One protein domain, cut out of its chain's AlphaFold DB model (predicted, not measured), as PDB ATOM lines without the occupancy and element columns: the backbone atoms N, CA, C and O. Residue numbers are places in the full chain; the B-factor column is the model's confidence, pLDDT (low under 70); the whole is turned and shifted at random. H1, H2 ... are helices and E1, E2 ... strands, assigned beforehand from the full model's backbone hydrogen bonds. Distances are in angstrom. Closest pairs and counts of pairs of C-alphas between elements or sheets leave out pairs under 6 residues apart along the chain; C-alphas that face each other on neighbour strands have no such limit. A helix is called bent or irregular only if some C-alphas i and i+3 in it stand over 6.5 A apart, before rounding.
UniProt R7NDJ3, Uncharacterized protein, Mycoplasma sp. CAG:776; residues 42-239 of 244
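AT A GLANCE: This is residues 42 to 239 of the 244 residues of an uncharacterized protein of Mycoplasma sp. CAG:776 (UniProt R7NDJ3). What shape does the printed part have? Three twisted antiparallel sheets, E1 to E5, E6 to E9 and E10 to E13, stand in a row as a stack, partly face to face, with the curled sheet E6 to E9 in the middle. The short helix H1 packs on the first sheet, and a long link winds from the second sheet to the third. What is it built of? The 198 printed residues hold five strands, H1 and then eight strands, mostly strand in class, with each sheet a meander, each strand the antiparallel neighbour of the one before. The whole is compact, with a radius of gyration of the C-alphas of 18.3 A and spans of 53 by 47 by 27 A.

IN THESE COORDINATES: Where does the first sheet lie? E1 is residues 42 to 49, beginning at C-alpha 42 (23.065, 7.785, 191.217), then come E2, 52 to 61, E3, 64 to 77 and 41.9 A long, E4, 80 to 89, and E5, 92 to 103. What follows? H1 is residues 108 to 114, only just irregular, with C-alphas 111 and 114 6.50 A apart; E6 is 126 to 131, E7 134 to 143, E8 149 to 155 and E9 161 to 169. Where is the third sheet? E10 is 196 to 198, E11 201 to 209, E12 214 to 224 and 30.7 A long, and E13 227 to 238, 30.8 A long, ending at C-alpha 238 (-13.145, 11.198, 213.168) and bending by 58 degrees at residue 234.

HOW THE PARTS SIT: How is the first sheet joined? In the hairpin E2 and E3, N 57 and O 68 are 2.8 A apart, within hydrogen-bond range. H1 is on this sheet, its Ile 108 C-alpha 7.2 A from that of Val 74 in E3, and 2 of its 3 O i to N i+4 pairs are within range. How do the sheets meet? The first two are face to face, 11.7 A centre to centre; the closest C-alphas of E5 and E7 are Val 99 and Ser 143, 4.3 A. The second and third are face to face at 9.7 A; the closest of E6 and E12 are Asp 131 and Ile 223, 5.9 A. What joins the other strands? In the hairpins E7 and E8, and E12 and E13, N 141 and O 151 are 2.9 A apart, and N 216 and O 236 2.8 A.

THE WHOLE: How large is it? The two C-alphas farthest apart, Thr 49 and Asp 179, are 53.0 A apart, and the printed part has no cut. Which links are long? H1 to E6, 11 residues, and E9 to E10, 26 residues. Where is confidence low? The mean pLDDT of the printed part is 82.2, and residues 168 to 195 are among the 42 under 70.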
ATOM      1  N   GLU A  42      22.398   6.869 192.146       92.44
ATOM      2  CA  GLU A  42      23.065   7.785 191.217       92.44
ATOM      3  C   GLU A  42      22.279   7.898 189.906       92.44
ATOM      4  O   GLU A  42      22.066   6.898 189.223       92.44
ATOM      5  N   LYS A  43      21.897   9.120 189.517       92.62
ATOM      6  CA  LYS A  43      21.291   9.393 188.208       92.62
ATOM      7  C   LYS A  43      22.322   9.141 187.108       92.62
ATOM      8  O   LYS A  43      23.414   9.698 187.134       92.62
ATOM      9  N   ALA A  44      21.986   8.258 186.178       92.94
ATOM     10  CA  ALA A  44      22.853   7.811 185.096       92.94
ATOM     11  C   ALA A  44      22.635   8.625 183.819       92.94
ATOM     12  O   ALA A  44      23.596   9.000 183.152       92.94
ATOM     13  N   SER A  45      21.371   8.857 183.463       94.00
ATOM     14  CA  SER A  45      20.992   9.562 182.242       94.00
ATOM     15  C   SER A  45      19.543  10.025 182.304       94.00
ATOM     16  O   SER A  45      18.707   9.342 182.895       94.00
ATOM     17  N   THR A  46      19.260  11.105 181.588       93.94
ATOM     18  CA  THR A  46      17.914  11.559 181.234       93.94
ATOM     19  C   THR A  46      17.850  11.668 179.716       93.94
ATOM     20  O   THR A  46      18.823  12.083 179.084       93.94
ATOM     21  N   ASN A  47      16.733  11.257 179.129       95.06
ATOM     22  CA  ASN A  47      16.441  11.422 177.714       95.06
ATOM     23  C   ASN A  47      14.987  11.859 177.564       95.06
ATOM     24  O   ASN A  47      14.100  11.159 178.046       95.06
ATOM     25  N   MET A  48      14.761  12.978 176.887       94.62
ATOM     26  CA  MET A  48      13.433  13.526 176.648       94.62
ATOM     27  C   MET A  48      13.219  13.697 175.143       94.62
ATOM     28  O   MET A  48      14.092  14.201 174.435       94.62
ATOM     29  N   THR A  49      12.077  13.224 174.654       95.00
ATOM     30  CA  THR A  49      11.573  13.422 173.288       95.00
ATOM     31  C   THR A  49      10.266  14.205 173.351       95.00
ATOM     32  O   THR A  49       9.789  14.511 174.432       95.00
ATOM     33  N   GLU A  50       9.633  14.481 172.209       93.19
ATOM     34  CA  GLU A  50       8.360  15.223 172.144       93.19
ATOM     35  C   GLU A  50       7.211  14.602 172.966       93.19
ATOM     36  O   GLU A  50       6.226  15.275 173.250       93.19
ATOM     37  N   ASN A  51       7.306  13.319 173.325       95.31
ATOM     38  CA  ASN A  51       6.230  12.554 173.956       95.31
ATOM     39  C   ASN A  51       6.708  11.516 174.989       95.31
ATOM     40  O   ASN A  51       5.907  10.703 175.453       95.31
ATOM     41  N   GLU A  52       7.997  11.487 175.321       96.62
ATOM     42  CA  GLU A  52       8.549  10.528 176.276       96.62
ATOM     43  C   GLU A  52       9.654  11.172 177.119       96.62
ATOM     44  O   GLU A  52      10.554  11.817 176.582       96.62
ATOM     45  N   LEU A  53       9.622  10.948 178.435       95.25
ATOM     46  CA  LEU A  53      10.723  11.236 179.353       95.25
ATOM     47  C   LEU A  53      11.215   9.923 179.967       95.25
ATOM     48  O   LEU A  53      10.501   9.241 180.697       95.25
ATOM     49  N   SER A  54      12.470   9.585 179.701       96.19
ATOM     50  CA  SER A  54      13.158   8.421 180.251       96.19
ATOM     51  C   SER A  54      14.268   8.862 181.199       96.19
ATOM     52  O   SER A  54      15.218   9.521 180.770       96.19
ATOM     53  N   GLU A  55      14.234   8.406 182.448       95.38
ATOM     54  CA  GLU A  55      15.337   8.596 183.394       95.38
ATOM     55  C   GLU A  55      15.877   7.260 183.888       95.38
ATOM     56  O   GLU A  55      15.135   6.307 184.109       95.38
ATOM     57  N   ILE A  56      17.197   7.173 184.043       96.81
ATOM     58  CA  ILE A  56      17.869   5.966 184.517       96.81
ATOM     59  C   ILE A  56      18.657   6.303 185.771       96.81
ATOM     60  O   ILE A  56      19.501   7.197 185.760       96.81
ATOM     61  N   TYR A  57      18.448   5.513 186.816       96.50
ATOM     62  CA  TYR A  57      19.179   5.550 188.071       96.50
ATOM     63  C   TYR A  57      19.934   4.235 188.265       96.50
ATOM     64  O   TYR A  57      19.403   3.141 188.082       96.50
ATOM     65  N   ASN A  58      21.199   4.339 188.655       95.62
ATOM     66  CA  ASN A  58      21.944   3.221 189.203       95.62
ATOM     67  C   ASN A  58      21.666   3.152 190.696       95.62
ATOM     68  O   ASN A  58      21.900   4.131 191.407       95.62
ATOM     69  N   ILE A  59      21.207   1.996 191.157       94.88
ATOM     70  CA  ILE A  59      20.919   1.754 192.566       94.88
ATOM     71  C   ILE A  59      21.728   0.561 193.067       94.88
ATOM     72  O   ILE A  59      21.952  -0.400 192.333       94.88
ATOM     73  N   GLN A  60      22.185   0.624 194.309       92.81
ATOM     74  CA  GLN A  60      22.910  -0.459 194.957       92.81
ATOM     75  C   GLN A  60      21.961  -1.183 195.918       92.81
ATOM     76  O   GLN A  60      21.605  -0.621 196.948       92.81
ATOM     77  N   LEU A  61      21.579  -2.420 195.593       91.50
ATOM     78  CA  LEU A  61      20.751  -3.288 196.439       91.50
ATOM     79  C   LEU A  61      21.498  -4.600 196.678       91.50
ATOM     80  O   LEU A  61      22.045  -5.176 195.737       91.50
ATOM     81  N   ASN A  62      21.545  -5.090 197.917       90.06
ATOM     82  CA  ASN A  62      22.125  -6.401 198.251       90.06
ATOM     83  C   ASN A  62      23.565  -6.582 197.733       90.06
ATOM     84  O   ASN A  62      23.949  -7.648 197.245       90.06
ATOM     85  N   GLY A  63      24.366  -5.512 197.765       87.94
ATOM     86  CA  GLY A  63      25.743  -5.540 197.264       87.94
ATOM     87  C   GLY A  63      25.878  -5.618 195.734       87.94
ATOM     88  O   GLY A  63      26.998  -5.733 195.236       87.94
ATOM     89  N   LYS A  64      24.784  -5.484 194.973       91.44
ATOM     90  CA  LYS A  64      24.779  -5.453 193.504       91.44
ATOM     91  C   LYS A  64      24.263  -4.121 192.972       91.44
ATOM     92  O   LYS A  64      23.417  -3.472 193.580       91.44
ATOM     93  N   ARG A  65      24.779  -3.731 191.805       93.94
ATOM     94  CA  ARG A  65      24.294  -2.571 191.058       93.94
ATOM     95  C   ARG A  65      23.134  -3.001 190.170       93.94
ATOM     96  O   ARG A  65      23.307  -3.889 189.338       93.94
ATOM     97  N   HIS A  66      22.013  -2.315 190.315       95.25
ATOM     98  CA  HIS A  66      20.819  -2.451 189.496       95.25
ATOM     99  C   HIS A  66      20.561  -1.159 188.719       95.25
ATOM    100  O   HIS A  66      21.045  -0.082 189.086       95.25
ATOM    101  N   LYS A  67      19.794  -1.269 187.637       96.56
ATOM    102  CA  LYS A  67      19.311  -0.130 186.853       96.56
ATOM    103  C   LYS A  67      17.814   0.026 187.055       96.56
ATOM    104  O   LYS A  67      17.049  -0.819 186.600       96.56
ATOM    105  N   LEU A  68      17.413   1.120 187.686       97.44
ATOM    106  CA  LEU A  68      16.031   1.577 187.710       97.44
ATOM    107  C   LEU A  68      15.827   2.531 186.532       97.44
ATOM    108  O   LEU A  68      16.580   3.491 186.393       97.44
ATOM    109  N   LYS A  69      14.838   2.270 185.681       97.38
ATOM    110  CA  LYS A  69      14.403   3.192 184.630       97.38
ATOM    111  C   LYS A  69      12.981   3.650 184.937       97.38
ATOM    112  O   LYS A  69      12.108   2.795 185.040       97.38
ATOM    113  N   SER A  70      12.751   4.954 185.015       96.81
ATOM    114  CA  SER A  70      11.416   5.537 184.882       96.81
ATOM    115  C   SER A  70      11.188   5.938 183.428       96.81
ATOM    116  O   SER A  70      12.095   6.435 182.757       96.81
ATOM    117  N   ASN A  71      10.000   5.648 182.911       97.69
ATOM    118  CA  ASN A  71       9.585   6.042 181.576       97.69
ATOM    119  C   ASN A  71       8.199   6.670 181.641       97.69
ATOM    120  O   ASN A  71       7.226   5.956 181.866       97.69
ATOM    121  N   TYR A  72       8.124   7.972 181.421       96.19
ATOM    122  CA  TYR A  72       6.874   8.694 181.274       96.19
ATOM    123  C   TYR A  72       6.534   8.800 179.798       96.19
ATOM    124  O   TYR A  72       7.349   9.285 179.016       96.19
ATOM    125  N   ARG A  73       5.335   8.377 179.412       96.81
ATOM    126  CA  ARG A  73       4.776   8.604 178.081       96.81
ATOM    127  C   ARG A  73       3.681   9.650 178.178       96.81
ATOM    128  O   ARG A  73       2.794   9.533 179.014       96.81
ATOM    129  N   VAL A  74       3.728  10.628 177.284       95.56
ATOM    130  CA  VAL A  74       2.763  11.722 177.226       95.56
ATOM    131  C   VAL A  74       1.964  11.642 175.931       95.56
ATOM    132  O   VAL A  74       2.529  11.510 174.846       95.56
ATOM    133  N   THR A  75       0.641  11.730 176.042       95.75
ATOM    134  CA  THR A  75      -0.278  11.821 174.901       95.75
ATOM    135  C   THR A  75      -1.056  13.127 174.990       95.75
ATOM    136  O   THR A  75      -1.802  13.333 175.941       95.75
ATOM    137  N   PHE A  76      -0.901  14.002 173.997       93.69
ATOM    138  CA  PHE A  76      -1.597  15.290 173.955       93.69
ATOM    139  C   PHE A  76      -2.974  15.167 173.290       93.69
ATOM    140  O   PHE A  76      -3.097  14.719 172.148       93.69
ATOM    141  N   GLU A  77      -4.007  15.627 173.989       87.94
ATOM    142  CA  GLU A  77      -5.391  15.706 173.535       87.94
ATOM    143  C   GLU A  77      -5.936  17.136 173.693       87.94
ATOM    144  O   GLU A  77      -6.442  17.549 174.739       87.94
ATOM    145  N   LYS A  78      -5.899  17.905 172.598       85.12
ATOM    146  CA  LYS A  78      -6.295  19.326 172.562       85.12
ATOM    147  C   LYS A  78      -5.448  20.185 173.509       85.12
ATOM    148  O   LYS A  78      -4.367  20.559 173.099       85.12
ATOM    149  N   LYS A  79      -5.974  20.516 174.695       82.00
ATOM    150  CA  LYS A  79      -5.337  21.365 175.723       82.00
ATOM    151  C   LYS A  79      -4.911  20.575 176.966       82.00
ATOM    152  O   LYS A  79      -4.704  21.152 178.030       82.00
ATOM    153  N   TYR A  80      -4.960  19.251 176.863       90.00
ATOM    154  CA  TYR A  80      -4.681  18.339 177.955       90.00
ATOM    155  C   TYR A  80      -3.633  17.325 177.528       90.00
ATOM    156  O   TYR A  80      -3.556  16.951 176.357       90.00
ATOM    157  N   ALA A  81      -2.884  16.837 178.499       91.44
ATOM    158  CA  ALA A  81      -1.945  15.753 178.365       91.44
ATOM    159  C   ALA A  81      -2.371  14.609 179.287       91.44
ATOM    160  O   ALA A  81      -2.643  14.815 180.469       91.44
ATOM    161  N   LYS A  82      -2.400  13.402 178.730       93.88
ATOM    162  CA  LYS A  82      -2.396  12.165 179.501       93.88
ATOM    163  C   LYS A  82      -0.949  11.727 179.721       93.88
ATOM    164  O   LYS A  82      -0.172  11.704 178.765       93.88
ATOM    165  N   ILE A  83      -0.606  11.364 180.951       94.00
ATOM    166  CA  ILE A  83       0.735  10.988 181.393       94.00
ATOM    167  C   ILE A  83       0.668   9.572 181.970       94.00
ATOM    168  O   ILE A  83      -0.004   9.333 182.969       94.00
ATOM    169  N   ASP A  84       1.389   8.632 181.364       95.75
ATOM    170  CA  ASP A  84       1.530   7.256 181.849       95.75
ATOM    171  C   ASP A  84       2.972   7.018 182.319       95.75
ATOM    172  O   ASP A  84       3.918   7.335 181.596       95.75
ATOM    173  N   LEU A  85       3.161   6.411 183.491       96.06
ATOM    174  CA  LEU A  85       4.462   5.998 184.018       96.06
ATOM    175  C   LEU A  85       4.644   4.487 183.892       96.06
ATOM    176  O   LEU A  85       3.799   3.696 184.303       96.06
ATOM    177  N   THR A  86       5.819   4.070 183.429       97.69
ATOM    178  CA  THR A  86       6.297   2.692 183.553       97.69
ATOM    179  C   THR A  86       7.663   2.653 184.231       97.69
ATOM    180  O   THR A  86       8.601   3.333 183.805       97.69
ATOM    181  N   LEU A  87       7.804   1.828 185.271       97.25
ATOM    182  CA  LEU A  87       9.073   1.585 185.955       97.25
ATOM    183  C   LEU A  87       9.665   0.245 185.547       97.25
ATOM    184  O   LEU A  87       8.974  -0.775 185.514       97.25
ATOM    185  N   TYR A  88      10.977   0.232 185.324       97.50
ATOM    186  CA  TYR A  88      11.734  -0.977 185.042       97.50
ATOM    187  C   TYR A  88      12.885  -1.158 186.025       97.50
ATOM    188  O   TYR A  88      13.687  -0.245 186.208       97.50
ATOM    189  N   LEU A  89      13.040  -2.364 186.567       97.12
ATOM    190  CA  LEU A  89      14.223  -2.785 187.312       97.12
ATOM    191  C   LEU A  89      15.000  -3.812 186.487       97.12
ATOM    192  O   LEU A  89      14.480  -4.869 186.129       97.12
ATOM    193  N   ASP A  90      16.240  -3.480 186.132       96.06
ATOM    194  CA  ASP A  90      17.101  -4.271 185.245       96.06
ATOM    195  C   ASP A  90      16.416  -4.666 183.922       96.06
ATOM    196  O   ASP A  90      16.593  -5.766 183.396       96.06
ATOM    197  N   GLY A  91      15.608  -3.746 183.382       94.62
ATOM    198  CA  GLY A  91      14.865  -3.930 182.134       94.62
ATOM    199  C   GLY A  91      13.575  -4.745 182.261       94.62
ATOM    200  O   GLY A  91      12.904  -4.951 181.252       94.62
ATOM    201  N   ARG A  92      13.201  -5.195 183.464       95.62
ATOM    202  CA  ARG A  92      11.898  -5.824 183.729       95.62
ATOM    203  C   ARG A  92      10.922  -4.785 184.236       95.62
ATOM    204  O   ARG A  92      11.265  -4.059 185.159       95.62
ATOM    205  N   GLU A  93       9.731  -4.740 183.658       97.06
ATOM    206  CA  GLU A  93       8.650  -3.890 184.152       97.06
ATOM    207  C   GLU A  93       8.265  -4.310 185.577       97.06
ATOM    208  O   GLU A  93       8.077  -5.500 185.842       97.06
ATOM    209  N   ILE A  94       8.207  -3.342 186.493       95.50
ATOM    210  CA  ILE A  94       7.836  -3.542 187.904       95.50
ATOM    211  C   ILE A  94       6.616  -2.715 188.327       95.50
ATOM    212  O   ILE A  94       6.030  -3.010 189.367       95.50
ATOM    213  N   LEU A  95       6.249  -1.700 187.536       95.44
ATOM    214  CA  LEU A  95       5.073  -0.851 187.722       95.44
ATOM    215  C   LEU A  95       4.659  -0.260 186.374       95.44
ATOM    216  O   LEU A  95       5.524   0.142 185.595       95.44
ATOM    217  N   SER A  96       3.356  -0.164 186.137       95.19
ATOM    218  CA  SER A  96       2.769   0.599 185.040       95.19
ATOM    219  C   SER A  96       1.480   1.233 185.543       95.19
ATOM    220  O   SER A  96       0.622   0.520 186.065       95.19
ATOM    221  N   MET A  97       1.369   2.555 185.451       93.00
ATOM    222  CA  MET A  97       0.227   3.301 185.976       93.00
ATOM    223  C   MET A  97      -0.023   4.583 185.186       93.00
ATOM    224  O   MET A  97       0.897   5.164 184.612       93.00
ATOM    225  N   GLU A  98      -1.275   5.026 185.191       93.06
ATOM    226  CA  GLU A  98      -1.641   6.376 184.774       93.06
ATOM    227  C   GLU A  98      -1.269   7.344 185.905       93.06
ATOM    228  O   GLU A  98      -1.594   7.096 187.066       93.06
ATOM    229  N   VAL A  99      -0.541   8.404 185.567       91.12
ATOM    230  CA  VAL A  99      -0.158   9.472 186.498       91.12
ATOM    231  C   VAL A  99      -1.213  10.570 186.485       91.12
ATOM    232  O   VAL A  99      -1.628  11.018 187.542       91.12
ATOM    233  N   ASP A 100      -1.671  10.982 185.302       89.88
ATOM    234  CA  ASP A 100      -2.732  11.981 185.127       89.88
ATOM    235  C   ASP A 100      -3.386  11.781 183.750       89.88
ATOM    236  O   ASP A 100      -2.707  11.421 182.785       89.88
ATOM    237  N   ASP A 101      -4.696  12.004 183.636       88.00
ATOM    238  CA  ASP A 101      -5.452  11.861 182.386       88.00
ATOM    239  C   ASP A 101      -5.864  13.205 181.750       88.00
ATOM    240  O   ASP A 101      -6.327  13.229 180.604       88.00
ATOM    241  N   LYS A 102      -5.705  14.324 182.472       87.81
ATOM    242  CA  LYS A 102      -6.126  15.681 182.080       87.81
ATOM    243  C   LYS A 102      -5.203  16.768 182.646       87.81
ATOM    244  O   LYS A 102      -5.684  17.808 183.127       87.81
ATOM    245  N   PHE A 103      -3.894  16.586 182.532       88.50
ATOM    246  CA  PHE A 103      -2.927  17.618 182.890       88.50
ATOM    247  C   PHE A 103      -2.992  18.770 181.874       88.50
ATOM    248  O   PHE A 103      -2.999  18.523 180.674       88.50
ATOM    249  N   GLU A 104      -3.096  20.030 182.306       90.12
ATOM    250  CA  GLU A 104      -3.194  21.171 181.375       90.12
ATOM    251  C   GLU A 104      -1.807  21.568 180.854       90.12
ATOM    252  O   GLU A 104      -1.119  22.377 181.469       90.12
ATOM    253  N   ALA A 105      -1.403  20.989 179.722       88.94
ATOM    254  CA  ALA A 105      -0.159  21.313 179.027       88.94
ATOM    255  C   ALA A 105      -0.275  21.041 177.524       88.94
ATOM    256  O   ALA A 105      -0.956  20.100 177.104       88.94
ATOM    257  N   ASP A 106       0.452  21.828 176.732       88.88
ATOM    258  CA  ASP A 106       0.540  21.671 175.275       88.88
ATOM    259  C   ASP A 106       1.880  21.046 174.834       88.88
ATOM    260  O   ASP A 106       2.023  20.619 173.685       88.88
ATOM    261  N   THR A 107       2.870  20.976 175.735       90.31
ATOM    262  CA  THR A 107       4.207  20.419 175.469       90.31
ATOM    263  C   THR A 107       4.743  19.597 176.642       90.31
ATOM    264  O   THR A 107       4.285  19.724 177.775       90.31
ATOM    265  N   ILE A 108       5.732  18.733 176.388       91.25
ATOM    266  CA  ILE A 108       6.352  17.906 177.437       91.25
ATOM    267  C   ILE A 108       7.231  18.737 178.387       91.25
ATOM    268  O   ILE A 108       7.306  18.436 179.577       91.25
ATOM    269  N   ASP A 109       7.835  19.816 177.880       89.88
ATOM    270  CA  ASP A 109       8.661  20.737 178.666       89.88
ATOM    271  C   ASP A 109       7.811  21.476 179.712       89.88
ATOM    272  O   ASP A 109       8.246  21.699 180.843       89.88
ATOM    273  N   GLU A 110       6.562  21.817 179.371       88.38
ATOM    274  CA  GLU A 110       5.592  22.354 180.331       88.38
ATOM    275  C   GLU A 110       5.344  21.394 181.497       88.38
ATOM    276  O   GLU A 110       5.263  21.847 182.633       88.38
ATOM    277  N   ILE A 111       5.314  20.086 181.235       88.62
ATOM    278  CA  ILE A 111       5.068  19.061 182.253       88.62
ATOM    279  C   ILE A 111       6.300  18.878 183.152       88.62
ATOM    280  O   ILE A 111       6.186  18.968 184.370       88.62
ATOM    281  N   PHE A 112       7.486  18.632 182.581       88.38
ATOM    282  CA  PHE A 112       8.639  18.134 183.357       88.38
ATOM    283  C   PHE A 112       9.758  19.148 183.635       88.38
ATOM    284  O   PHE A 112      10.632  18.864 184.471       88.38
ATOM    285  N   GLU A 113       9.770  20.296 182.949       81.75
ATOM    286  CA  GLU A 113      10.788  21.343 183.129       81.75
ATOM    287  C   GLU A 113      10.230  22.634 183.741       81.75
ATOM    288  O   GLU A 113      10.923  23.263 184.539       81.75
ATOM    289  N   ASN A 114       8.999  23.035 183.395       69.00
ATOM    290  CA  ASN A 114       8.507  24.383 183.709       69.00
ATOM    291  C   ASN A 114       7.482  24.474 184.845       69.00
ATOM    292  O   ASN A 114       7.393  25.544 185.450       69.00
ATOM    293  N   GLN A 115       6.678  23.435 185.112       58.81
ATOM    294  CA  GLN A 115       5.512  23.599 185.993       58.81
ATOM    295  C   GLN A 115       5.508  22.775 187.274       58.81
ATOM    296  O   GLN A 115       4.788  23.162 188.191       58.81
ATOM    297  N   ASN A 116       6.266  21.679 187.387       61.34
ATOM    298  CA  ASN A 116       6.096  20.832 188.562       61.34
ATOM    299  C   ASN A 116       7.309  19.941 188.873       61.34
ATOM    300  O   ASN A 116       7.630  19.014 188.128       61.34
ATOM    301  N   GLU A 117       7.971  20.203 190.002       63.41
ATOM    302  CA  GLU A 117       9.038  19.332 190.519       63.41
ATOM    303  C   GLU A 117       8.477  17.968 190.966       63.41
ATOM    304  O   GLU A 117       9.191  16.971 190.912       63.41
ATOM    305  N   ASN A 118       7.177  17.892 191.274       69.00
ATOM    306  CA  ASN A 118       6.551  16.711 191.868       69.00
ATOM    307  C   ASN A 118       6.087  15.654 190.851       69.00
ATOM    308  O   ASN A 118       5.649  14.588 191.250       69.00
ATOM    309  N   ILE A 119       6.167  15.874 189.533       79.25
ATOM    310  CA  ILE A 119       5.629  14.884 188.572       79.25
ATOM    311  C   ILE A 119       6.608  13.736 188.319       79.25
ATOM    312  O   ILE A 119       6.207  12.584 188.155       79.25
ATOM    313  N   LYS A 120       7.905  14.040 188.221       86.12
ATOM    314  CA  LYS A 120       8.916  13.031 187.892       86.12
ATOM    315  C   LYS A 120       9.474  12.389 189.154       86.12
ATOM    316  O   LYS A 120       9.578  13.004 190.204       86.12
ATOM    317  N   ILE A 121       9.919  11.146 189.006       88.94
ATOM    318  CA  ILE A 121      10.645  10.447 190.066       88.94
ATOM    319  C   ILE A 121      12.080  10.941 190.026       88.94
ATOM    320  O   ILE A 121      12.845  10.575 189.128       88.94
ATOM    321  N   ASP A 122      12.433  11.735 191.024       87.12
ATOM    322  CA  ASP A 122      13.790  12.165 191.277       87.12
ATOM    323  C   ASP A 122      14.442  11.320 192.376       87.12
ATOM    324  O   ASP A 122      13.893  10.365 192.936       87.12
ATOM    325  N   LYS A 123      15.708  11.630 192.662       86.38
ATOM    326  CA  LYS A 123      16.522  10.860 193.606       86.38
ATOM    327  C   LYS A 123      15.891  10.761 195.002       86.38
ATOM    328  O   LYS A 123      16.144   9.782 195.695       86.38
ATOM    329  N   GLU A 124      15.148  11.773 195.429       85.50
ATOM    330  CA  GLU A 124      14.533  11.843 196.759       85.50
ATOM    331  C   GLU A 124      13.337  10.907 196.939       85.50
ATOM    332  O   GLU A 124      13.116  10.397 198.043       85.50
ATOM    333  N   ASN A 125      12.647  10.590 195.844       88.94
ATOM    334  CA  ASN A 125      11.570   9.607 195.822       88.94
ATOM    335  C   ASN A 125      12.111   8.172 195.905       88.94
ATOM    336  O   ASN A 125      11.381   7.250 196.254       88.94
ATOM    337  N   ILE A 126      13.400   7.965 195.606       92.69
ATOM    338  CA  ILE A 126      14.053   6.654 195.632       92.69
ATOM    339  C   ILE A 126      14.732   6.452 196.989       92.69
ATOM    340  O   ILE A 126      15.680   7.146 197.360       92.69
ATOM    341  N   LYS A 127      14.285   5.441 197.728       91.62
ATOM    342  CA  LYS A 127      14.791   5.087 199.057       91.62
ATOM    343  C   LYS A 127      15.133   3.597 199.115       91.62
ATOM    344  O   LYS A 127      14.680   2.792 198.304       91.62
ATOM    345  N   ILE A 128      15.976   3.228 200.078       91.06
ATOM    346  CA  ILE A 128      16.364   1.833 200.317       91.06
ATOM    347  C   ILE A 128      15.932   1.455 201.728       91.06
ATOM    348  O   ILE A 128      16.455   2.009 202.696       91.06
ATOM    349  N   MET A 129      15.005   0.504 201.824       90.75
ATOM    350  CA  MET A 129      14.617  -0.121 203.086       90.75
ATOM    351  C   MET A 129      15.516  -1.321 203.374       90.75
ATOM    352  O   MET A 129      15.831  -2.085 202.472       90.75
ATOM    353  N   LYS A 130      15.917  -1.517 204.626       88.69
ATOM    354  CA  LYS A 130      16.853  -2.565 205.049       88.69
ATOM    355  C   LYS A 130      16.206  -3.512 206.055       88.69
ATOM    356  O   LYS A 130      15.751  -3.067 207.095       88.69
ATOM    357  N   ASP A 131      16.232  -4.816 205.822       86.81
ATOM    358  CA  ASP A 131      15.913  -5.826 206.841       86.81
ATOM    359  C   ASP A 131      17.090  -6.777 207.002       86.81
ATOM    360  O   ASP A 131      17.371  -7.593 206.123       86.81
ATOM    361  N   LYS A 132      17.765  -6.684 208.153       81.62
ATOM    362  CA  LYS A 132      18.953  -7.473 208.516       81.62
ATOM    363  C   LYS A 132      20.058  -7.391 207.456       81.62
ATOM    364  O   LYS A 132      20.927  -6.533 207.549       81.62
ATOM    365  N   GLU A 133      20.013  -8.285 206.473       83.88
ATOM    366  CA  GLU A 133      21.002  -8.457 205.402       83.88
ATOM    367  C   GLU A 133      20.414  -8.219 204.002       83.88
ATOM    368  O   GLU A 133      21.085  -8.473 203.005       83.88
ATOM    369  N   THR A 134      19.151  -7.792 203.904       89.06
ATOM    370  CA  THR A 134      18.463  -7.565 202.627       89.06
ATOM    371  C   THR A 134      18.018  -6.113 202.488       89.06
ATOM    372  O   THR A 134      17.360  -5.563 203.367       89.06
ATOM    373  N   ASP A 135      18.358  -5.516 201.355       92.69
ATOM    374  CA  ASP A 135      17.898  -4.221 200.881       92.69
ATOM    375  C   ASP A 135      16.661  -4.397 199.980       92.69
ATOM    376  O   ASP A 135      16.582  -5.313 199.154       92.69
ATOM    377  N   TYR A 136      15.721  -3.467 200.106       93.00
ATOM    378  CA  TYR A 136      14.489  -3.362 199.332       93.00
ATOM    379  C   TYR A 136      14.393  -1.964 198.731       93.00
ATOM    380  O   TYR A 136      14.805  -0.977 199.342       93.00
ATOM    381  N   LEU A 137      13.845  -1.891 197.525       94.50
ATOM    382  CA  LEU A 137      13.625  -0.646 196.807       94.50
ATOM    383  C   LEU A 137      12.284  -0.055 197.235       94.50
ATOM    384  O   LEU A 137      11.257  -0.699 197.040       94.50
ATOM    385  N   LEU A 138      12.309   1.152 197.794       93.31
ATOM    386  CA  LEU A 138      11.131   1.961 198.092       93.31
ATOM    387  C   LEU A 138      11.101   3.129 197.103       93.31
ATOM    388  O   LEU A 138      12.095   3.847 196.989       93.31
ATOM    389  N   ILE A 139       9.994   3.309 196.389       92.56
ATOM    390  CA  ILE A 139       9.785   4.462 195.502       92.56
ATOM    391  C   ILE A 139       8.481   5.135 195.903       92.56
ATOM    392  O   ILE A 139       7.491   4.435 196.113       92.56
ATOM    393  N   SER A 140       8.491   6.462 196.009       89.75
ATOM    394  CA  SER A 140       7.260   7.249 195.995       89.75
ATOM    395  C   SER A 140       6.957   7.782 194.595       89.75
ATOM    396  O   SER A 140       7.869   8.098 193.830       89.75
ATOM    397  N   VAL A 141       5.681   7.814 194.227       89.12
ATOM    398  CA  VAL A 141       5.207   8.261 192.914       89.12
ATOM    399  C   VAL A 141       4.033   9.200 193.121       89.12
ATOM    400  O   VAL A 141       3.110   8.846 193.845       89.12
ATOM    401  N   TYR A 142       4.048  10.354 192.464       85.75
ATOM    402  CA  TYR A 142       2.875  11.214 192.382       85.75
ATOM    403  C   TYR A 142       1.950  10.708 191.267       85.75
ATOM    404  O   TYR A 142       2.384  10.506 190.131       85.75
ATOM    405  N   SER A 143       0.692  10.468 191.609       81.31
ATOM    406  CA  SER A 143      -0.458  10.320 190.722       81.31
ATOM    407  C   SER A 143      -1.410  11.497 190.952       81.31
ATOM    408  O   SER A 143      -1.168  12.307 191.839       81.31
ATOM    409  N   ASP A 144      -2.431  11.644 190.108       76.12
ATOM    410  CA  ASP A 144      -3.419  12.730 190.155       76.12
ATOM    411  C   ASP A 144      -2.795  14.084 190.529       76.12
ATOM    412  O   ASP A 144      -2.975  14.608 191.627       76.12
ATOM    413  N   ILE A 145      -1.962  14.614 189.628       74.31
ATOM    414  CA  ILE A 145      -1.041  15.723 189.923       74.31
ATOM    415  C   ILE A 145      -1.788  16.949 190.467       74.31
ATOM    416  O   ILE A 145      -1.239  17.705 191.263       74.31
ATOM    417  N   LYS A 146      -3.042  17.151 190.045       72.62
ATOM    418  CA  LYS A 146      -3.906  18.235 190.531       72.62
ATOM    419  C   LYS A 146      -4.319  18.083 191.989       72.62
ATOM    420  O   LYS A 146      -4.533  19.100 192.635       72.62
ATOM    421  N   GLU A 147      -4.471  16.852 192.461       69.00
ATOM    422  CA  GLU A 147      -4.803  16.519 193.850       69.00
ATOM    423  C   GLU A 147      -3.535  16.195 194.671       69.00
ATOM    424  O   GLU A 147      -3.630  15.779 195.826       69.00
ATOM    425  N   GLU A 148      -2.351  16.408 194.069       72.94
ATOM    426  CA  GLU A 148      -1.013  16.176 194.628       72.94
ATOM    427  C   GLU A 148      -0.856  14.785 195.267       72.94
ATOM    428  O   GLU A 148      -0.209  14.597 196.297       72.94
ATOM    429  N   LYS A 149      -1.448  13.769 194.639       79.19
ATOM    430  CA  LYS A 149      -1.589  12.455 195.252       79.19
ATOM    431  C   LYS A 149      -0.286  11.643 195.208       79.19
ATOM    432  O   LYS A 149       0.040  11.042 194.195       79.19
ATOM    433  N   GLU A 150       0.474  11.550 196.297       81.88
ATOM    434  CA  GLU A 150       1.747  10.792 196.328       81.88
ATOM    435  C   GLU A 150       1.583   9.395 196.965       81.88
ATOM    436  O   GLU A 150       0.886   9.254 197.959       81.88
ATOM    437  N   GLU A 151       2.215   8.338 196.440       84.94
ATOM    438  CA  GLU A 151       2.023   6.938 196.869       84.94
ATOM    439  C   GLU A 151       3.358   6.171 197.001       84.94
ATOM    440  O   GLU A 151       4.214   6.243 196.122       84.94
ATOM    441  N   TYR A 152       3.537   5.379 198.067       88.62
ATOM    442  CA  TYR A 152       4.687   4.487 198.276       88.62
ATOM    443  C   TYR A 152       4.478   3.087 197.688       88.62
ATOM    444  O   TYR A 152       3.448   2.440 197.893       88.62
ATOM    445  N   PHE A 153       5.551   2.556 197.101       92.19
ATOM    446  CA  PHE A 153       5.648   1.194 196.586       92.19
ATOM    447  C   PHE A 153       6.971   0.543 197.006       92.19
ATOM    448  O   PHE A 153       8.030   1.175 196.955       92.19
ATOM    449  N   VAL A 154       6.930  -0.738 197.393       93.19
ATOM    450  CA  VAL A 154       8.125  -1.489 197.822       93.19
ATOM    451  C   VAL A 154       8.324  -2.730 196.969       93.19
ATOM    452  O   VAL A 154       7.427  -3.566 196.867       93.19
ATOM    453  N   TRP A 155       9.539  -2.925 196.456       94.75
ATOM    454  CA  TRP A 155       9.953  -4.140 195.753       94.75
ATOM    455  C   TRP A 155      11.214  -4.741 196.366       94.75
ATOM    456  O   TRP A 155      12.056  -4.056 196.944       94.75
ATOM    457  N   ASN A 156      11.390  -6.048 196.186       91.94
ATOM    458  CA  ASN A 156      12.699  -6.667 196.382       91.94
ATOM    459  C   ASN A 156      13.621  -6.463 195.164       91.94
ATOM    460  O   ASN A 156      13.199  -6.017 194.097       91.94
ATOM    461  N   ASP A 157      14.877  -6.883 195.300       87.81
ATOM    462  CA  ASP A 157      15.911  -6.828 194.254       87.81
ATOM    463  C   ASP A 157      15.617  -7.657 192.988       87.81
ATOM    464  O   ASP A 157      16.340  -7.568 191.996       87.81
ATOM    465  N   LYS A 158      14.561  -8.477 193.001       89.69
ATOM    466  CA  LYS A 158      14.084  -9.259 191.851       89.69
ATOM    467  C   LYS A 158      12.885  -8.616 191.150       89.69
ATOM    468  O   LYS A 158      12.384  -9.207 190.192       89.69
ATOM    469  N   GLY A 159      12.418  -7.462 191.626       88.50
ATOM    470  CA  GLY A 159      11.248  -6.760 191.098       88.50
ATOM    471  C   GLY A 159       9.906  -7.327 191.569       88.50
ATOM    472  O   GLY A 159       8.875  -7.005 190.991       88.50
ATOM    473  N   LYS A 160       9.877  -8.179 192.605       91.44
ATOM    474  CA  LYS A 160       8.611  -8.605 193.222       91.44
ATOM    475  C   LYS A 160       8.109  -7.482 194.129       91.44
ATOM    476  O   LYS A 160       8.801  -7.148 195.091       91.44
ATOM    477  N   MET A 161       6.912  -6.971 193.848       91.56
ATOM    478  CA  MET A 161       6.220  -6.009 194.705       91.56
ATOM    479  C   MET A 161       5.832  -6.671 196.033       91.56
ATOM    480  O   MET A 161       5.353  -7.809 196.059       91.56
ATOM    481  N   LEU A 162       6.123  -5.987 197.132       89.31
ATOM    482  CA  LEU A 162       5.875  -6.431 198.503       89.31
ATOM    483  C   LEU A 162       4.803  -5.583 199.182       89.31
ATOM    484  O   LEU A 162       4.023  -6.120 199.961       89.31
ATOM    485  N   LEU A 163       4.778  -4.289 198.865       85.50
ATOM    486  CA  LEU A 163       3.778  -3.332 199.307       85.50
ATOM    487  C   LEU A 163       3.324  -2.535 198.093       85.50
ATOM    488  O   LEU A 163       4.160  -1.985 197.373       85.50
ATOM    489  N   GLU A 164       2.017  -2.494 197.893       78.38
ATOM    490  CA  GLU A 164       1.374  -1.698 196.863       78.38
ATOM    491  C   GLU A 164       0.667  -0.529 197.541       78.38
ATOM    492  O   GLU A 164      -0.120  -0.753 198.458       78.38
ATOM    493  N   ASN A 165       0.957   0.683 197.067       73.88
ATOM    494  CA  ASN A 165       0.091   1.844 197.216       73.88
ATOM    495  C   ASN A 165      -0.261   2.216 198.676       73.88
ATOM    496  O   ASN A 165      -1.398   2.069 199.120       73.88
ATOM    497  N   ILE A 166       0.729   2.709 199.433       77.50
ATOM    498  CA  ILE A 166       0.442   3.490 200.650       77.50
ATOM    499  C   ILE A 166       0.454   4.971 200.293       77.50
ATOM    500  O   ILE A 166       1.505   5.506 199.947       77.50
ATOM    501  N   LEU A 167      -0.693   5.624 200.435       70.25
ATOM    502  CA  LEU A 167      -0.876   7.045 200.171       70.25
ATOM    503  C   LEU A 167      -0.082   7.923 201.154       70.25
ATOM    504  O   LEU A 167      -0.122   7.715 202.367       70.25
ATOM    505  N   ILE A 168       0.649   8.889 200.610       66.00
ATOM    506  CA  ILE A 168       1.508   9.858 201.292       66.00
ATOM    507  C   ILE A 168       0.827  11.208 201.408       66.00
ATOM    508  O   ILE A 168       1.029  11.835 202.427       66.00
ATOM    509  N   TYR A 169       0.082  11.662 200.406       65.19
ATOM    510  CA  TYR A 169      -0.601  12.955 200.423       65.19
ATOM    511  C   TYR A 169      -1.818  12.909 199.496       65.19
ATOM    512  O   TYR A 169      -1.777  12.172 198.513       65.19
ATOM    513  N   ASP A 170      -2.893  13.629 199.837       64.75
ATOM    514  CA  ASP A 170      -4.112  13.773 199.024       64.75
ATOM    515  C   ASP A 170      -4.882  15.043 199.437       64.75
ATOM    516  O   ASP A 170      -5.525  15.088 200.493       64.75
ATOM    517  N   GLU A 171      -4.825  16.085 198.601       62.62
ATOM    518  CA  GLU A 171      -5.483  17.379 198.855       62.62
ATOM    519  C   GLU A 171      -7.009  17.307 198.897       62.62
ATOM    520  O   GLU A 171      -7.662  18.213 199.426       62.62
ATOM    521  N   SER A 172      -7.602  16.240 198.359       57.75
ATOM    522  CA  SER A 172      -9.055  16.104 198.277       57.75
ATOM    523  C   SER A 172      -9.703  15.761 199.628       57.75
ATOM    524  O   SER A 172     -10.928  15.885 199.774       57.75
ATOM    525  N   LYS A 173      -8.914  15.361 200.640       56.78
ATOM    526  CA  LYS A 173      -9.427  14.821 201.910       56.78
ATOM    527  C   LYS A 173      -9.012  15.625 203.149       56.78
ATOM    528  O   LYS A 173      -7.889  15.547 203.633       56.78
ATOM    529  N   GLU A 174      -9.997  16.283 203.768       52.84
ATOM    530  CA  GLU A 174      -9.867  16.916 205.090       52.84
ATOM    531  C   GLU A 174     -10.316  15.985 206.232       52.84
ATOM    532  O   GLU A 174     -11.434  15.463 206.219       52.84
ATOM    533  N   TYR A 175      -9.523  15.895 207.305       53.88
ATOM    534  CA  TYR A 175      -9.853  15.107 208.501       53.88
ATOM    535  C   TYR A 175      -9.973  16.002 209.728       53.88
ATOM    536  O   TYR A 175      -9.155  16.894 209.954       53.88
ATOM    537  N   GLN A 176     -10.997  15.761 210.549       52.50
ATOM    538  CA  GLN A 176     -11.264  16.543 211.756       52.50
ATOM    539  C   GLN A 176     -11.405  15.638 212.988       52.50
ATOM    540  O   GLN A 176     -12.386  14.905 213.121       52.50
ATOM    541  N   SER A 177     -10.440  15.735 213.910       55.66
ATOM    542  CA  SER A 177     -10.470  15.054 215.216       55.66
ATOM    543  C   SER A 177     -11.769  15.352 215.984       55.66
ATOM    544  O   SER A 177     -12.239  16.496 216.000       55.66
ATOM    545  N   ILE A 178     -12.354  14.327 216.616       54.84
ATOM    546  CA  ILE A 178     -13.612  14.431 217.380       54.84
ATOM    547  C   ILE A 178     -13.433  15.170 218.709       54.84
ATOM    548  O   ILE A 178     -14.367  15.858 219.141       54.84
ATOM    549  N   ASP A 179     -12.248  15.068 219.309       53.72
ATOM    550  CA  ASP A 179     -12.028  15.394 220.724       53.72
ATOM    551  C   ASP A 179     -11.365  16.762 220.925       53.72
ATOM    552  O   ASP A 179     -11.232  17.246 222.047       53.72
ATOM    553  N   GLY A 180     -10.952  17.416 219.834       52.19
ATOM    554  CA  GLY A 180     -10.213  18.680 219.884       52.19
ATOM    555  C   GLY A 180      -8.795  18.554 220.453       52.19
ATOM    556  O   GLY A 180      -8.101  19.567 220.544       52.19
ATOM    557  N   GLU A 181      -8.356  17.345 220.815       47.78
ATOM    558  CA  GLU A 181      -6.959  17.055 221.124       47.78
ATOM    559  C   GLU A 181      -6.110  17.180 219.852       47.78
ATOM    560  O   GLU A 181      -6.506  16.725 218.769       47.78
ATOM    561  N   GLU A 182      -4.942  17.817 219.978       44.06
ATOM    562  CA  GLU A 182      -3.935  17.821 218.919       44.06
ATOM    563  C   GLU A 182      -3.484  16.378 218.687       44.06
ATOM    564  O   GLU A 182      -2.776  15.797 219.509       44.06
ATOM    565  N   LEU A 183      -3.877  15.802 217.548       46.28
ATOM    566  CA  LEU A 183      -3.293  14.559 217.055       46.28
ATOM    567  C   LEU A 183      -1.799  14.810 216.840       46.28
ATOM    568  O   LEU A 183      -1.380  15.421 215.860       46.28
ATOM    569  N   THR A 184      -0.987  14.412 217.818       48.19
ATOM    570  CA  THR A 184       0.421  14.809 217.888       48.19
ATOM    571  C   THR A 184       1.313  13.834 217.130       48.19
ATOM    572  O   THR A 184       2.336  13.412 217.652       48.19
ATOM    573  N   ILE A 185       0.943  13.415 215.920       48.06
ATOM    574  CA  ILE A 185       1.790  12.509 215.135       48.06
ATOM    575  C   ILE A 185       1.741  12.953 213.663       48.06
ATOM    576  O   ILE A 185       1.102  12.346 212.818       48.06
ATOM    577  N   PHE A 186       2.456  14.062 213.415       44.12
ATOM    578  CA  PHE A 186       2.772  14.717 212.129       44.12
ATOM    579  C   PHE A 186       1.624  15.472 211.450       44.12
ATOM    580  O   PHE A 186       1.141  15.121 210.381       44.12
ATOM    581  N   TYR A 187       1.260  16.596 212.069       35.00
ATOM    582  CA  TYR A 187       0.512  17.673 211.431       35.00
ATOM    583  C   TYR A 187       1.497  18.649 210.766       35.00
ATOM    584  O   TYR A 187       2.102  19.475 211.453       35.00
ATOM    585  N   ASP A 188       1.668  18.562 209.445       43.47
ATOM    586  CA  ASP A 188       2.037  19.744 208.662       43.47
ATOM    587  C   ASP A 188       0.735  20.424 208.231       43.47
ATOM    588  O   ASP A 188      -0.178  19.803 207.689       43.47
ATOM    589  N   LYS A 189       0.639  21.722 208.512       41.22
ATOM    590  CA  LYS A 189      -0.525  22.547 208.194       41.22
ATOM    591  C   LYS A 189      -0.695  22.762 206.681       41.22
ATOM    592  O   LYS A 189      -1.723  23.301 206.279       41.22
ATOM    593  N   ASN A 190       0.291  22.360 205.879       50.59
ATOM    594  CA  ASN A 190       0.305  22.523 204.434       50.59
ATOM    595  C   ASN A 190      -0.083  21.253 203.651       50.59
ATOM    596  O   ASN A 190      -0.442  21.412 202.497       50.59
ATOM    597  N   THR A 191      -0.045  20.038 204.231       49.88
ATOM    598  CA  THR A 191      -0.044  18.779 203.439       49.88
ATOM    599  C   THR A 191      -0.892  17.624 204.033       49.88
ATOM    600  O   THR A 191      -0.396  16.534 204.270       49.88
ATOM    601  N   GLN A 192      -2.167  17.856 204.341       52.19
ATOM    602  CA  GLN A 192      -3.154  16.927 204.947       52.19
ATOM    603  C   GLN A 192      -3.002  15.393 204.642       52.19
ATOM    604  O   GLN A 192      -2.987  14.994 203.489       52.19
ATOM    605  N   ILE A 193      -2.977  14.548 205.702       50.91
ATOM    606  CA  ILE A 193      -2.717  13.073 205.786       50.91
ATOM    607  C   ILE A 193      -1.416  12.594 205.159       50.91
ATOM    608  O   ILE A 193      -1.254  12.622 203.949       50.91
ATOM    609  N   LEU A 194      -0.528  12.066 206.009       60.03
ATOM    610  CA  LEU A 194       0.863  11.829 205.651       60.03
ATOM    611  C   LEU A 194       1.329  10.419 205.987       60.03
ATOM    612  O   LEU A 194       1.362  10.034 207.160       60.03
ATOM    613  N   ALA A 195       1.785   9.687 204.971       68.94
ATOM    614  CA  ALA A 195       2.712   8.593 205.200       68.94
ATOM    615  C   ALA A 195       4.143   9.128 205.198       68.94
ATOM    616  O   ALA A 195       4.579   9.808 204.272       68.94
ATOM    617  N   LYS A 196       4.929   8.785 206.214       74.38
ATOM    618  CA  LYS A 196       6.348   9.156 206.262       74.38
ATOM    619  C   LYS A 196       7.227   7.925 206.288       74.38
ATOM    620  O   LYS A 196       6.904   6.917 206.913       74.38
ATOM    621  N   PHE A 197       8.384   8.052 205.652       79.50
ATOM    622  CA  PHE A 197       9.465   7.095 205.803       79.50
ATOM    623  C   PHE A 197      10.470   7.617 206.831       79.50
ATOM    624  O   PHE A 197      11.215   8.555 206.547       79.50
ATOM    625  N   GLU A 198      10.502   6.996 208.005       82.44
ATOM    626  CA  GLU A 198      11.435   7.319 209.088       82.44
ATOM    627  C   GLU A 198      11.889   6.033 209.772       82.44
ATOM    628  O   GLU A 198      11.143   5.057 209.828       82.44
ATOM    629  N   ASP A 199      13.130   6.012 210.262       83.81
ATOM    630  CA  ASP A 199      13.693   4.862 210.978       83.81
ATOM    631  C   ASP A 199      13.470   3.538 210.242       83.81
ATOM    632  O   ASP A 199      13.147   2.501 210.827       83.81
ATOM    633  N   ASN A 200      13.632   3.586 208.915       85.25
ATOM    634  CA  ASN A 200      13.496   2.430 208.043       85.25
ATOM    635  C   ASN A 200      12.104   1.758 208.102       85.25
ATOM    636  O   ASN A 200      11.962   0.563 207.848       85.25
ATOM    637  N   SER A 201      11.076   2.537 208.424       88.38
ATOM    638  CA  SER A 201       9.681   2.113 208.517       88.38
ATOM    639  C   SER A 201       8.788   3.116 207.789       88.38
ATOM    640  O   SER A 201       9.134   4.296 207.688       88.38
ATOM    641  N   ILE A 202       7.645   2.657 207.283       87.31
ATOM    642  CA  ILE A 202       6.603   3.546 206.757       87.31
ATOM    643  C   ILE A 202       5.526   3.656 207.833       87.31
ATOM    644  O   ILE A 202       4.984   2.643 208.269       87.31
ATOM    645  N   TYR A 203       5.251   4.869 208.288       84.06
ATOM    646  CA  TYR A 203       4.147   5.157 209.201       84.06
ATOM    647  C   TYR A 203       3.026   5.764 208.378       84.06
ATOM    648  O   TYR A 203       3.306   6.701 207.636       84.06
ATOM    649  N   ALA A 204       1.813   5.228 208.477       82.88
ATOM    650  CA  ALA A 204       0.675   5.660 207.671       82.88
ATOM    651  C   ALA A 204      -0.620   5.660 208.487       82.88
ATOM    652  O   ALA A 204      -0.793   4.832 209.381       82.88
ATOM    653  N   LEU A 205      -1.529   6.573 208.153       77.75
ATOM    654  CA  LEU A 205      -2.899   6.590 208.658       77.75
ATOM    655  C   LEU A 205      -3.815   6.007 207.588       77.75
ATOM    656  O   LEU A 205      -3.798   6.457 206.447       77.75
ATOM    657  N   GLU A 206      -4.617   5.020 207.957       79.31
ATOM    658  CA  GLU A 206      -5.586   4.398 207.064       79.31
ATOM    659  C   GLU A 206      -7.008   4.660 207.526       79.31
ATOM    660  O   GLU A 206      -7.349   4.489 208.697       79.31
ATOM    661  N   GLU A 207      -7.851   5.037 206.573       75.19
ATOM    662  CA  GLU A 207      -9.282   5.165 206.788       75.19
ATOM    663  C   GLU A 207      -9.946   3.803 206.946       75.19
ATOM    664  O   GLU A 207      -9.743   2.874 206.159       75.19
ATOM    665  N   LYS A 208     -10.826   3.721 207.936       76.88
ATOM    666  CA  LYS A 208     -11.729   2.600 208.126       76.88
ATOM    667  C   LYS A 208     -13.139   3.126 208.312       76.88
ATOM    668  O   LYS A 208     -13.493   3.673 209.359       76.88
ATOM    669  N   GLU A 209     -13.949   2.951 207.274       66.44
ATOM    670  CA  GLU A 209     -15.371   3.266 207.328       66.44
ATOM    671  C   GLU A 209     -16.095   2.289 208.264       66.44
ATOM    672  O   GLU A 209     -15.956   1.066 208.161       66.44
ATOM    673  N   THR A 210     -16.891   2.835 209.183       68.50
ATOM    674  CA  THR A 210     -17.853   2.075 209.990       68.50
ATOM    675  C   THR A 210     -19.257   2.639 209.780       68.50
ATOM    676  O   THR A 210     -19.412   3.735 209.248       68.50
ATOM    677  N   GLU A 211     -20.295   1.904 210.192       62.47
ATOM    678  CA  GLU A 211     -21.697   2.314 209.991       62.47
ATOM    679  C   GLU A 211     -22.054   3.661 210.656       62.47
ATOM    680  O   GLU A 211     -23.001   4.317 210.223       62.47
ATOM    681  N   GLU A 212     -21.308   4.090 211.684       63.59
ATOM    682  CA  GLU A 212     -21.637   5.273 212.493       63.59
ATOM    683  C   GLU A 212     -20.575   6.390 212.439       63.59
ATOM    684  O   GLU A 212     -20.949   7.563 212.502       63.59
ATOM    685  N   ASN A 213     -19.284   6.061 212.279       66.00
ATOM    686  CA  ASN A 213     -18.159   7.011 212.340       66.00
ATOM    687  C   ASN A 213     -17.061   6.701 211.299       66.00
ATOM    688  O   ASN A 213     -16.907   5.558 210.860       66.00
ATOM    689  N   LEU A 214     -16.243   7.706 210.958       69.31
ATOM    690  CA  LEU A 214     -14.972   7.499 210.254       69.31
ATOM    691  C   LEU A 214     -13.891   7.198 211.300       69.31
ATOM    692  O   LEU A 214     -13.751   7.952 212.261       69.31
ATOM    693  N   LEU A 215     -13.133   6.115 211.134       77.88
ATOM    694  CA  LEU A 215     -11.967   5.822 211.967       77.88
ATOM    695  C   LEU A 215     -10.687   6.020 211.155       77.88
ATOM    696  O   LEU A 215     -10.644   5.667 209.979       77.88
ATOM    697  N   LEU A 216      -9.643   6.542 211.795       77.94
ATOM    698  CA  LEU A 216      -8.276   6.522 211.281       77.94
ATOM    699  C   LEU A 216      -7.443   5.553 212.113       77.94
ATOM    700  O   LEU A 216      -7.298   5.729 213.319       77.94
ATOM    701  N   GLU A 217      -6.886   4.537 211.477       82.44
ATOM    702  CA  GLU A 217      -5.982   3.575 212.098       82.44
ATOM    703  C   GLU A 217      -4.536   3.905 211.710       82.44
ATOM    704  O   GLU A 217      -4.189   3.958 210.533       82.44
ATOM    705  N   GLU A 218      -3.679   4.138 212.701       83.44
ATOM    706  CA  GLU A 218      -2.253   4.365 212.479       83.44
ATOM    707  C   GLU A 218      -1.515   3.041 212.415       83.44
ATOM    708  O   GLU A 218      -1.551   2.253 213.361       83.44
ATOM    709  N   TYR A 219      -0.792   2.827 211.326       86.31
ATOM    710  CA  TYR A 219      -0.028   1.623 211.083       86.31
ATOM    711  C   TYR A 219       1.456   1.921 210.922       86.31
ATOM    712  O   TYR A 219       1.862   2.875 210.257       86.31
ATOM    713  N   ARG A 220       2.277   1.028 211.475       90.00
ATOM    714  CA  ARG A 220       3.695   0.910 211.151       90.00
ATOM    715  C   ARG A 220       3.912  -0.266 210.214       90.00
ATOM    716  O   ARG A 220       3.578  -1.406 210.537       90.00
ATOM    717  N   TYR A 221       4.551   0.021 209.092       90.19
ATOM    718  CA  TYR A 221       4.959  -0.940 208.084       90.19
ATOM    719  C   TYR A 221       6.468  -1.155 208.140       90.19
ATOM    720  O   TYR A 221       7.256  -0.216 207.994       90.19
ATOM    721  N   THR A 222       6.871  -2.409 208.322       90.94
ATOM    722  CA  THR A 222       8.277  -2.832 208.313       90.94
ATOM    723  C   THR A 222       8.474  -4.022 207.383       90.94
ATOM    724  O   THR A 222       7.511  -4.663 206.962       90.94
ATOM    725  N   ILE A 223       9.726  -4.325 207.043       88.94
ATOM    726  CA  ILE A 223      10.065  -5.545 206.309       88.94
ATOM    727  C   ILE A 223      10.727  -6.536 207.260       88.94
ATOM    728  O   ILE A 223      11.689  -6.195 207.945       88.94
ATOM    729  N   ASN A 224      10.243  -7.778 207.259       87.31
ATOM    730  CA  ASN A 224      10.849  -8.884 207.990       87.31
ATOM    731  C   ASN A 224      10.844 -10.159 207.140       87.31
ATOM    732  O   ASN A 224       9.804 -10.687 206.739       87.31
ATOM    733  N   LYS A 225      12.039 -10.675 206.855       85.56
ATOM    734  CA  LYS A 225      12.306 -11.861 206.033       85.56
ATOM    735  C   LYS A 225      11.594 -11.811 204.675       85.56
ATOM    736  O   LYS A 225      11.078 -12.822 204.201       85.56
ATOM    737  N   GLY A 226      11.572 -10.635 204.045       83.94
ATOM    738  CA  GLY A 226      10.953 -10.426 202.732       83.94
ATOM    739  C   GLY A 226       9.429 -10.373 202.724       83.94
ATOM    740  O   GLY A 226       8.847 -10.472 201.644       83.94
ATOM    741  N   ASN A 227       8.799 -10.204 203.886       86.56
ATOM    742  CA  ASN A 227       7.378  -9.907 204.003       86.56
ATOM    743  C   ASN A 227       7.192  -8.529 204.633       86.56
ATOM    744  O   ASN A 227       7.998  -8.118 205.467       86.56
ATOM    745  N   VAL A 228       6.125  -7.844 204.233       89.69
ATOM    746  CA  VAL A 228       5.679  -6.620 204.894       89.69
ATOM    747  C   VAL A 228       4.932  -7.016 206.161       89.69
ATOM    748  O   VAL A 228       3.956  -7.763 206.099       89.69
ATOM    749  N   GLU A 229       5.401  -6.530 207.302       91.75
ATOM    750  CA  GLU A 229       4.696  -6.621 208.575       91.75
ATOM    751  C   GLU A 229       3.976  -5.298 208.832       91.75
ATOM    752  O   GLU A 229       4.581  -4.229 208.739       91.75
ATOM    753  N   LYS A 230       2.681  -5.394 209.141       91.69
ATOM    754  CA  LYS A 230       1.790  -4.275 209.449       91.69
ATOM    755  C   LYS A 230       1.388  -4.360 210.918       91.69
ATOM    756  O   LYS A 230       0.845  -5.377 211.347       91.69
ATOM    757  N   GLU A 231       1.647  -3.302 211.673       92.25
ATOM    758  CA  GLU A 231       1.344  -3.208 213.102       92.25
ATOM    759  C   GLU A 231       0.454  -1.999 213.369       92.25
ATOM    760  O   GLU A 231       0.831  -0.879 213.035       92.25
ATOM    761  N   LEU A 232      -0.719  -2.226 213.967       90.69
ATOM    762  CA  LEU A 232      -1.601  -1.152 214.423       90.69
ATOM    763  C   LEU A 232      -0.983  -0.486 215.654       90.69
ATOM    764  O   LEU A 232      -0.775  -1.142 216.674       90.69
ATOM    765  N   LEU A 233      -0.716   0.810 215.555       85.44
ATOM    766  CA  LEU A 233      -0.209   1.632 216.646       85.44
ATOM    767  C   LEU A 233      -1.342   2.312 217.410       85.44
ATOM    768  O   LEU A 233      -1.312   2.340 218.640       85.44
ATOM    769  N   ASN A 234      -2.325   2.863 216.692       82.38
ATOM    770  CA  ASN A 234      -3.396   3.647 217.300       82.38
ATOM    771  C   ASN A 234      -4.677   3.670 216.454       82.38
ATOM    772  O   ASN A 234      -4.655   3.364 215.264       82.38
ATOM    773  N   THR A 235      -5.793   4.067 217.065       83.44
ATOM    774  CA  THR A 235      -7.077   4.283 216.388       83.44
ATOM    775  C   THR A 235      -7.679   5.605 216.847       83.44
ATOM    776  O   THR A 235      -7.845   5.832 218.042       83.44
ATOM    777  N   TYR A 236      -8.033   6.454 215.888       76.31
ATOM    778  CA  TYR A 236      -8.629   7.765 216.101       76.31
ATOM    779  C   TYR A 236     -10.051   7.780 215.557       76.31
ATOM    780  O   TYR A 236     -10.293   7.371 214.422       76.31
ATOM    781  N   GLU A 237     -10.993   8.293 216.340       74.88
ATOM    782  CA  GLU A 237     -12.349   8.534 215.854       74.88
ATOM    783  C   GLU A 237     -12.428   9.921 215.195       74.88
ATOM    784  O   GLU A 237     -11.945  10.913 215.747       74.88
ATOM    785  N   ILE A 238     -13.031   9.995 214.003       69.62
ATOM    786  CA  ILE A 238     -13.145  11.198 213.168       69.62
ATOM    787  C   ILE A 238     -14.618  11.521 212.883       69.62
ATOM    788  O   ILE A 238     -15.432  10.652 212.560       69.62
ATOM    789  N   LYS A 239     -14.972  12.811 212.974       62.75
ATOM    790  CA  LYS A 239     -16.296  13.319 212.584       62.75
ATOM    791  C   LYS A 239     -16.255  13.739 211.121       62.75
ATOM    792  O   LYS A 239     -15.555  14.686 210.770       62.75
TER     793      LYS A 239